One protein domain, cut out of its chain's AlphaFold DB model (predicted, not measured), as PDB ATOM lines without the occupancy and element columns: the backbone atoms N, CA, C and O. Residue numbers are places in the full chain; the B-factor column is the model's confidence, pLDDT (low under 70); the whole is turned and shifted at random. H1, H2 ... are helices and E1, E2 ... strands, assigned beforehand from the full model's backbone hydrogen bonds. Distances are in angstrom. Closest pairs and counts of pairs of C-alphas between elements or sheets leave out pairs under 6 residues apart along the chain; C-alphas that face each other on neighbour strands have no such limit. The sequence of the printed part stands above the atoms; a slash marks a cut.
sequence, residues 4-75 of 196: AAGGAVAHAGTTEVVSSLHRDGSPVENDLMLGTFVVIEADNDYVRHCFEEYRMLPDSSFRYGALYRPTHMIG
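Overview. This is residues 4 to 75 of the 196 residues of the protein "SAF domain-containing protein" of Acidobacteria bacterium (UniProt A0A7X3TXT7). Little of this domain is regular structure: a long looping stretch, residues 4 to 35, runs along one side of a two-stranded antiparallel ribbon, E1 and E2, with the short helix H1 near one end of the ribbon. The printed part has 72 residues, 21 of them in named elements, in the order E1, H1, E2; the class is mixed. The whole is loose, with a radius of gyration of the C-alphas of 14.0 A and spans of 39 by 29 by 21 A.

Along the chain. E1, residues 36 to 41, begins at C-alpha 36 (-15.336, 26.865, 80.513) and measures 17.1 A. H1 is residues 45 to 53, 12.5 A. E2, residues 64 to 69, measures 16.6 A and ends at C-alpha 69 (-19.939, 24.309, 80.986).

Arrangement. E1 and E2 are antiparallel at 163 degrees; N 38 and O 67 are within hydrogen-bond range at 2.9 A. The closest C-alphas of H1 and E2, Phe 51 and Gly 65, are 5.9 A apart. In H1, 4 of 5 O i to N i+4 pairs are within hydrogen-bond range.

Size, cuts and confidence. The farthest C-alphas, Asp 24 and Tyr 46, are 41.0 A apart. The printed part has no cut, and no printed residue is under pLDDT 70.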
ATOM      1  N   ALA A   4     -17.088  47.916  71.877       74.50
ATOM      2  CA  ALA A   4     -18.111  48.605  71.086       74.50
ATOM      3  C   ALA A   4     -19.532  48.021  71.252       74.50
ATOM      4  O   ALA A   4     -20.510  48.700  70.959       74.50
ATOM      5  N   ALA A   5     -19.648  46.780  71.732       77.75
ATOM      6  CA  ALA A   5     -20.912  46.112  72.043       77.75
ATOM      7  C   ALA A   5     -21.233  46.127  73.553       77.75
ATOM      8  O   ALA A   5     -22.076  45.363  74.008       77.75
ATOM      9  N   GLY A   6     -20.544  46.961  74.342       82.50
ATOM     10  CA  GLY A   6     -20.742  47.064  75.792       82.50
ATOM     11  C   GLY A   6     -20.028  45.989  76.618       82.50
ATOM     12  O   GLY A   6     -20.304  45.858  77.807       82.50
ATOM     13  N   GLY A   7     -19.123  45.211  76.015       86.62
ATOM     14  CA  GLY A   7     -18.315  44.222  76.731       86.62
ATOM     15  C   GLY A   7     -16.927  44.719  77.146       86.62
ATOM     16  O   GLY A   7     -16.591  45.887  76.986       86.62
ATOM     17  N   ALA A   8     -16.110  43.811  77.690       88.44
ATOM     18  CA  ALA A   8     -14.789  44.132  78.239       88.44
ATOM     19  C   ALA A   8     -13.603  43.718  77.346       88.44
ATOM     20  O   ALA A   8     -12.483  44.148  77.612       88.44
ATOM     21  N   VAL A   9     -13.813  42.902  76.302       90.56
ATOM     22  CA  VAL A   9     -12.703  42.485  75.422       90.56
ATOM     23  C   VAL A   9     -12.456  43.514  74.321       90.56
ATOM     24  O   VAL A   9     -13.380  44.176  73.845       90.56
ATOM     25  N   ALA A  10     -11.200  43.650  73.896       87.50
ATOM     26  CA  ALA A  10     -10.812  44.647  72.901       87.50
ATOM     27  C   ALA A  10     -11.349  44.332  71.491       87.50
ATOM     28  O   ALA A  10     -11.723  45.249  70.761       87.50
ATOM     29  N   HIS A  11     -11.414  43.053  71.108       89.56
ATOM     30  CA  HIS A  11     -11.863  42.611  69.784       89.56
ATOM     31  C   HIS A  11     -12.541  41.227  69.834       89.56
ATOM     32  O   HIS A  11     -12.582  40.575  70.875       89.56
ATOM     33  N   ALA A  12     -13.123  40.788  68.713       89.94
ATOM     34  CA  ALA A  12     -13.648  39.429  68.560       89.94
ATOM     35  C   ALA A  12     -12.510  38.408  68.371       89.94
ATOM     36  O   ALA A  12     -11.422  38.764  67.919       89.94
ATOM     37  N   GLY A  13     -12.755  37.135  68.704       90.19
ATOM     38  CA  GLY A  13     -11.733  36.079  68.620       90.19
ATOM     39  C   GLY A  13     -10.680  36.126  69.736       90.19
ATOM     40  O   GLY A  13      -9.579  35.612  69.566       90.19
ATOM     41  N   THR A  14     -10.996  36.763  70.865       92.75
ATOM     42  CA  THR A  14     -10.133  36.829  72.050       92.75
ATOM     43  C   THR A  14     -10.333  35.604  72.944       92.75
ATOM     44  O   THR A  14     -11.464  35.219  73.233       92.75
ATOM     45  N   THR A  15      -9.233  35.031  73.428       94.44
ATOM     46  CA  THR A  15      -9.226  34.124  74.584       94.44
ATOM     47  C   THR A  15      -9.044  34.948  75.850       94.44
ATOM     48  O   THR A  15      -8.131  35.771  75.896       94.44
ATOM     49  N   GLU A  16      -9.878  34.732  76.861       92.38
ATOM     50  CA  GLU A  16      -9.844  35.508  78.100       92.38
ATOM     51  C   GLU A  16     -10.197  34.629  79.303       92.38
ATOM     52  O   GLU A  16     -10.894  33.620  79.161       92.38
ATOM     53  N   VAL A  17      -9.734  35.034  80.484       91.81
ATOM     54  CA  VAL A  17     -10.115  34.448  81.770       91.81
ATOM     55  C   VAL A  17     -10.981  35.421  82.563       91.81
ATOM     56  O   VAL A  17     -10.820  36.637  82.502       91.81
ATOM     57  N   VAL A  18     -11.909  34.883  83.348       91.62
ATOM     58  CA  VAL A  18     -12.749  35.671  84.254       91.62
ATOM     59  C   VAL A  18     -12.474  35.258  85.690       91.62
ATOM     60  O   VAL A  18     -12.169  34.100  85.966       91.62
ATOM     61  N   SER A  19     -12.547  36.215  86.613       93.00
ATOM     62  CA  SER A  19     -12.375  35.904  88.029       93.00
ATOM     63  C   SER A  19     -13.626  35.221  88.575       93.00
ATOM     64  O   SER A  19     -14.735  35.693  88.337       93.00
ATOM     65  N   SER A  20     -13.434  34.162  89.359       94.56
ATOM     66  CA  SER A  20     -14.498  33.551  90.166       94.56
ATOM     67  C   SER A  20     -14.817  34.328  91.444       94.56
ATOM     68  O   SER A  20     -15.692  33.924  92.205       94.56
ATOM     69  N   LEU A  21     -14.106  35.427  91.704       96.06
ATOM     70  CA  LEU A  21     -14.273  36.249  92.894       96.06
ATOM     71  C   LEU A  21     -14.546  37.703  92.508       96.06
ATOM     72  O   LEU A  21     -13.975  38.257  91.565       96.06
ATOM     73  N   HIS A  22     -15.381  38.354  93.302       95.38
ATOM     74  CA  HIS A  22     -15.484  39.801  93.331       95.38
ATOM     75  C   HIS A  22     -14.243  40.420  93.994       95.38
ATOM     76  O   HIS A  22     -13.419  39.747  94.616       95.38
ATOM     77  N   ARG A  23     -14.089  41.745  93.872       94.88
ATOM     78  CA  ARG A  23     -12.932  42.474  94.430       94.88
ATOM     79  C   ARG A  23     -12.857  42.429  95.958       94.88
ATOM     80  O   ARG A  23     -11.772  42.592  96.501       94.88
ATOM     81  N   ASP A  24     -13.986  42.213  96.623       96.44
ATOM     82  CA  ASP A  24     -14.078  42.014  98.071       96.44
ATOM     83  C   ASP A  24     -13.817  40.555  98.500       96.44
ATOM     84  O   ASP A  24     -13.862  40.245  99.688       96.44
ATOM     85  N   GLY A  25     -13.526  39.665  97.544       95.62
ATOM     86  CA  GLY A  25     -13.271  38.247  97.774       95.62
ATOM     87  C   GLY A  25     -14.528  37.382  97.878       95.62
ATOM     88  O   GLY A  25     -14.396  36.177  98.085       95.62
ATOM     89  N   SER A  26     -15.729  37.948  97.735       97.00
ATOM     90  CA  SER A  26     -16.959  37.151  97.679       97.00
ATOM     91  C   SER A  26     -17.049  36.355  96.365       97.00
ATOM     92  O   SER A  26     -16.528  36.806  95.340       97.00
ATOM     93  N   PRO A  27     -17.659  35.154  96.365       95.44
ATOM     94  CA  PRO A  27     -17.765  34.332  95.164       95.44
ATOM     95  C   PRO A  27     -18.736  34.940  94.151       95.44
ATOM     96  O   PRO A  27     -19.774  35.488  94.524       95.44
ATOM     97  N   VAL A  28     -18.410  34.794  92.869       94.94
ATOM     98  CA  VAL A  28     -19.328  35.106  91.769       94.94
ATOM     99  C   VAL A  28     -20.358  33.979  91.661       94.94
ATOM    100  O   VAL A  28     -20.022  32.801  91.740       94.94
ATOM    101  N   GLU A  29     -21.632  34.317  91.486       93.81
ATOM    102  CA  GLU A  29     -22.664  33.302  91.259       93.81
ATOM    103  C   GLU A  29     -22.423  32.578  89.923       93.81
ATOM    104  O   GLU A  29     -22.196  33.226  88.901       93.81
ATOM    105  N   ASN A  30     -22.514  31.242  89.916       91.00
ATOM    106  CA  ASN A  30     -22.234  30.407  88.739       91.00
ATOM    107  C   ASN A  30     -20.843  30.678  88.140       91.00
ATOM    108  O   ASN A  30     -20.686  30.816  86.925       91.00
ATOM    109  N   ASP A  31     -19.839  30.801  89.007       92.75
ATOM    110  CA  ASP A  31     -18.473  31.029  88.577       92.75
ATOM    111  C   ASP A  31     -17.891  29.865  87.751       92.75
ATOM    112  O   ASP A  31     -18.422  28.755  87.686       92.75
ATOM    113  N   LEU A  32     -16.763  30.144  87.101       92.06
ATOM    114  CA  LEU A  32     -16.109  29.255  86.144       92.06
ATOM    115  C   LEU A  32     -14.814  28.642  86.687       92.06
ATOM    116  O   LEU A  32     -13.977  28.215  85.897       92.06
ATOM    117  N   MET A  33     -14.634  28.556  88.010       91.56
ATOM    118  CA  MET A  33     -13.387  28.075  88.626       91.56
ATOM    119  C   MET A  33     -12.969  26.699  88.093       91.56
ATOM    120  O   MET A  33     -11.780  26.429  87.938       91.56
ATOM    121  N   LEU A  34     -13.945  25.835  87.804       91.38
ATOM    122  CA  LEU A  34     -13.737  24.497  87.242       91.38
ATOM    123  C   LEU A  34     -14.284  24.363  85.817       91.38
ATOM    124  O   LEU A  34     -14.314  23.258  85.279       91.38
ATOM    125  N   GLY A  35     -14.786  25.446  85.233       93.88
ATOM    126  CA  GLY A  35     -15.603  25.429  84.028       93.88
ATOM    127  C   GLY A  35     -14.961  26.126  82.837       93.88
ATOM    128  O   GLY A  35     -13.866  26.674  82.902       93.88
ATOM    129  N   THR A  36     -15.680  26.112  81.720       94.88
ATOM    130  CA  THR A  36     -15.336  26.865  80.513       94.88
ATOM    131  C   THR A  36     -16.585  27.477  79.894       94.88
ATOM    132  O   THR A  36     -17.718  27.066  80.163       94.88
ATOM    133  N   PHE A  37     -16.381  28.477  79.043       95.38
ATOM    134  CA  PHE A  37     -17.456  29.102  78.291       95.38
ATOM    135  C   PHE A  37     -16.972  29.545  76.911       95.38
ATOM    136  O   PHE A  37     -15.780  29.760  76.694       95.38
ATOM    137  N   VAL A  38     -17.916  29.697  75.987       96.25
ATOM    138  CA  VAL A  38     -17.702  30.313  74.675       96.25
ATOM    139  C   VAL A  38     -18.830  31.300  74.436       96.25
ATOM    140  O   VAL A  38     -19.998  30.932  74.540       96.25
ATOM    141  N   VAL A  39     -18.483  32.543  74.103       95.62
ATOM    142  CA  VAL A  39     -19.446  33.557  73.654       95.62
ATOM    143  C   VAL A  39     -19.467  33.565  72.132       95.62
ATOM    144  O   VAL A  39     -18.420  33.686  71.499       95.62
ATOM    145  N   ILE A  40     -20.661  33.449  71.565       95.38
ATOM    146  CA  ILE A  40     -20.909  33.344  70.129       95.38
ATOM    147  C   ILE A  40     -21.676  34.587  69.695       95.38
ATOM    148  O   ILE A  40     -22.624  34.991  70.361       95.38
ATOM    149  N   GLU A  41     -21.260  35.196  68.590       95.12
ATOM    150  CA  GLU A  41     -21.983  36.296  67.956       95.12
ATOM    151  C   GLU A  41     -22.903  35.751  66.860       95.12
ATOM    152  O   GLU A  41     -22.471  34.925  66.056       95.12
ATOM    153  N   ALA A  42     -24.154  36.209  66.824       95.12
ATOM    154  CA  ALA A  42     -25.082  35.908  65.743       95.12
ATOM    155  C   ALA A  42     -24.627  36.599  64.451       95.12
ATOM    156  O   ALA A  42     -24.328  37.794  64.437       95.12
ATOM    157  N   ASP A  43     -24.615  35.847  63.358       94.50
ATOM    158  CA  ASP A  43     -24.230  36.310  62.024       94.50
ATOM    159  C   ASP A  43     -25.393  36.972  61.262       94.50
ATOM    160  O   ASP A  43     -25.168  37.728  60.317       94.50
ATOM    161  N   ASN A  44     -26.639  36.713  61.672       95.44
ATOM    162  CA  ASN A  44     -27.852  37.283  61.088       95.44
ATOM    163  C   ASN A  44     -29.035  37.295  62.085       95.44
ATOM    164  O   ASN A  44     -28.969  36.720  63.174       95.44
ATOM    165  N   ASP A  45     -30.140  37.948  61.700       96.12
ATOM    166  CA  ASP A  45     -31.334  38.087  62.549       96.12
ATOM    167  C   ASP A  45     -32.017  36.749  62.856       96.12
ATOM    168  O   ASP A  45     -32.562  36.573  63.943       96.12
ATOM    169  N   TYR A  46     -31.957  35.778  61.943       96.50
ATOM    170  CA  TYR A  46     -32.508  34.449  62.202       96.50
ATOM    171  C   TYR A  46     -31.755  33.759  63.348       96.50
ATOM    172  O   TYR A  46     -32.380  33.303  64.304       96.50
ATOM    173  N   VAL A  47     -30.418  33.762  63.322       95.88
ATOM    174  CA  VAL A  47     -29.596  33.189  64.403       95.88
ATOM    175  C   VAL A  47     -29.782  33.952  65.715       95.88
ATOM    176  O   VAL A  47     -29.876  33.335  66.776       95.88
ATOM    177  N   ARG A  48     -29.926  35.281  65.651       95.12
ATOM    178  CA  ARG A  48     -30.268  36.116  66.811       95.12
ATOM    179  C   ARG A  48     -31.573  35.656  67.474       95.12
ATOM    180  O   ARG A  48     -31.621  35.525  68.695       95.12
ATOM    181  N   HIS A  49     -32.610  35.366  66.686       95.75
ATOM    182  CA  HIS A  49     -33.865  34.810  67.202       95.75
ATOM    183  C   HIS A  49     -33.680  33.399  67.778       95.75
ATOM    184  O   HIS A  49     -34.205  33.107  68.853       95.75
ATOM    185  N   CYS A  50     -32.864  32.547  67.146       96.12
ATOM    186  CA  CYS A  50     -32.559  31.221  67.686       96.12
ATOM    187  C   CYS A  50     -31.901  31.276  69.076       96.12
ATOM    188  O   CYS A  50     -32.184  30.415  69.909       96.12
ATOM    189  N   PHE A  51     -31.058  32.274  69.372       96.56
ATOM    190  CA  PHE A  51     -30.464  32.412  70.710       96.56
ATOM    191  C   PHE A  51     -31.521  32.630  71.803       96.56
ATOM    192  O   PHE A  51     -31.373  32.097  72.908       96.56
ATOM    193  N   GLU A  52     -32.599  33.355  71.495       94.44
ATOM    194  CA  GLU A  52     -33.755  33.509  72.384       94.44
ATOM    195  C   GLU A  52     -34.547  32.202  72.511       94.44
ATOM    196  O   GLU A  52     -34.746  31.702  73.624       94.44
ATOM    197  N   GLU A  53     -34.969  31.634  71.379       95.44
ATOM    198  CA  GLU A  53     -35.847  30.460  71.324       95.44
ATOM    199  C   GLU A  53     -35.217  29.231  71.990       95.44
ATOM    200  O   GLU A  53     -35.883  28.514  72.741       95.44
ATOM    201  N   TYR A  54     -33.919  29.011  71.766       94.38
ATOM    202  CA  TYR A  54     -33.174  27.877  72.318       94.38
ATOM    203  C   TYR A  54     -32.538  28.166  73.673       94.38
ATOM    204  O   TYR A  54     -31.848  27.303  74.215       94.38
ATOM    205  N   ARG A  55     -32.779  29.353  74.247       92.62
ATOM    206  CA  ARG A  55     -32.253  29.748  75.561       92.62
ATOM    207  C   ARG A  55     -30.732  29.593  75.642       92.62
ATOM    208  O   ARG A  55     -30.209  29.135  76.656       92.62
ATOM    209  N   MET A  56     -30.013  30.008  74.597       94.62
ATOM    210  CA  MET A  56     -28.546  29.933  74.522       94.62
ATOM    211  C   MET A  56     -27.860  31.017  75.367       94.62
ATOM    212  O   MET A  56     -26.910  31.648  74.915       94.62
ATOM    213  N   LEU A  57     -28.372  31.266  76.577       94.81
ATOM    214  CA  LEU A  57     -27.904  32.304  77.497       94.81
ATOM    215  C   LEU A  57     -27.672  33.655  76.783       94.81
ATOM    216  O   LEU A  57     -26.550  34.168  76.811       94.81
ATOM    217  N   PRO A  58     -28.689  34.198  76.081       95.06
ATOM    218  CA  PRO A  58     -28.509  35.401  75.286       95.06
ATOM    219  C   PRO A  58     -28.239  36.626  76.160       95.06
ATOM    220  O   PRO A  58     -28.746  36.741  77.280       95.06
ATOM    221  N   ASP A  59     -27.484  37.575  75.616       93.25
ATOM    222  CA  ASP A  59     -27.412  38.923  76.167       93.25
ATOM    223  C   ASP A  59     -28.730  39.690  75.929       93.25
ATOM    224  O   ASP A  59     -29.621  39.239  75.208       93.25
ATOM    225  N   SER A  60     -28.863  40.888  76.502       91.44
ATOM    226  CA  SER A  60     -30.085  41.696  76.355       91.44
ATOM    227  C   SER A  60     -30.354  42.147  74.918       91.44
ATOM    228  O   SER A  60     -31.493  42.476  74.584       91.44
ATOM    229  N   SER A  61     -29.330  42.170  74.060       90.88
ATOM    230  CA  SER A  61     -29.505  42.435  72.637       90.88
ATOM    231  C   SER A  61     -29.844  41.181  71.832       90.88
ATOM    232  O   SER A  61     -30.250  41.326  70.683       90.88
ATOM    233  N   PHE A  62     -29.702  39.974  72.381       92.88
ATOM    234  CA  PHE A  62     -29.747  38.690  71.669       92.88
ATOM    235  C   PHE A  62     -28.678  38.517  70.584       92.88
ATOM    236  O   PHE A  62     -28.649  37.488  69.915       92.88
ATOM    237  N   ARG A  63     -27.790  39.498  70.379       93.56
ATOM    238  CA  ARG A  63     -26.713  39.398  69.387       93.56
ATOM    239  C   ARG A  63     -25.654  38.396  69.825       93.56
ATOM    240  O   ARG A  63     -24.969  37.835  68.975       93.56
ATOM    241  N   TYR A  64     -25.511  38.179  71.127       95.44
ATOM    242  CA  TYR A  64     -24.553  37.245  71.687       95.44
ATOM    243  C   TYR A  64     -25.268  36.161  72.484       95.44
ATOM    244  O   TYR A  64     -26.149  36.455  73.286       95.44
ATOM    245  N   GLY A  65     -24.850  34.915  72.284       95.62
ATOM    246  CA  GLY A  65     -25.222  33.769  73.108       95.62
ATOM    247  C   GLY A  65     -23.986  33.151  73.754       95.62
ATOM    248  O   GLY A  65     -22.854  33.444  73.358       95.62
ATOM    249  N   ALA A  66     -24.183  32.283  74.743       95.31
ATOM    250  CA  ALA A  66     -23.099  31.566  75.394       95.31
ATOM    251  C   ALA A  66     -23.360  30.061  75.485       95.31
ATOM    252  O   ALA A  66     -24.441  29.605  75.858       95.31
ATOM    253  N   LEU A  67     -22.311  29.287  75.210       95.12
ATOM    254  CA  LEU A  67     -22.197  27.909  75.667       95.12
ATOM    255  C   LEU A  67     -21.421  27.924  76.978       95.12
ATOM    256  O   LEU A  67     -20.293  28.410  77.029       95.12
ATOM    257  N   TYR A  68     -22.038  27.400  78.029       93.75
ATOM    258  CA  TYR A  68     -21.506  27.409  79.385       93.75
ATOM    259  C   TYR A  68     -21.398  25.977  79.899       93.75
ATOM    260  O   TYR A  68     -22.383  25.236  79.912       93.75
ATOM    261  N   ARG A  69     -20.196  25.588  80.331       94.56
ATOM    262  CA  ARG A  69     -19.939  24.309  80.986       94.56
ATOM    263  C   ARG A  69     -19.344  24.590  82.372       94.56
ATOM    264  O   ARG A  69     -18.158  24.893  82.449       94.56
ATOM    265  N   PRO A  70     -20.112  24.447  83.466       92.25
ATOM    266  CA  PRO A  70     -19.680  24.849  84.813       92.25
ATOM    267  C   PRO A  70     -18.534  24.003  85.380       92.25
ATOM    268  O   PRO A  70     -17.951  24.337  86.407       92.25
ATOM    269  N   THR A  71     -18.248  22.846  84.781       92.88
ATOM    270  CA  THR A  71     -17.292  21.886  85.333       92.88
ATOM    271  C   THR A  71     -16.642  21.067  84.229       92.88
ATOM    272  O   THR A  71     -17.336  20.532  83.363       92.88
ATOM    273  N   HIS A  72     -15.326  20.910  84.306       92.19
ATOM    274  CA  HIS A  72     -14.558  19.852  83.667       92.19
ATOM    275  C   HIS A  72     -14.043  18.853  84.710       92.19
ATOM    276  O   HIS A  72     -13.993  19.146  85.902       92.19
ATOM    277  N   MET A  73     -13.661  17.655  84.281       91.31
ATOM    278  CA  MET A  73     -13.236  16.580  85.184       91.31
ATOM    279  C   MET A  73     -11.724  16.312  85.131       91.31
ATOM    280  O   MET A  73     -11.266  15.273  85.608       91.31
ATOM    281  N   ILE A  74     -10.943  17.248  84.577       89.12
ATOM    282  CA  ILE A  74      -9.469  17.233  84.532       89.12
ATOM    283  C   ILE A  74      -8.954  15.853  84.073       89.12
ATOM    284  O   ILE A  74      -9.199  15.436  82.942       89.12
ATOM    285  N   GLY A  75      -8.280  15.106  84.954       91.12
ATOM    286  CA  GLY A  75      -7.692  13.806  84.641       91.12
ATOM    287  C   GLY A  75      -8.716  12.695  84.407       91.12
ATOM    288  O   GLY A  75      -8.397  11.724  83.728       91.12
TER     289      GLY A  75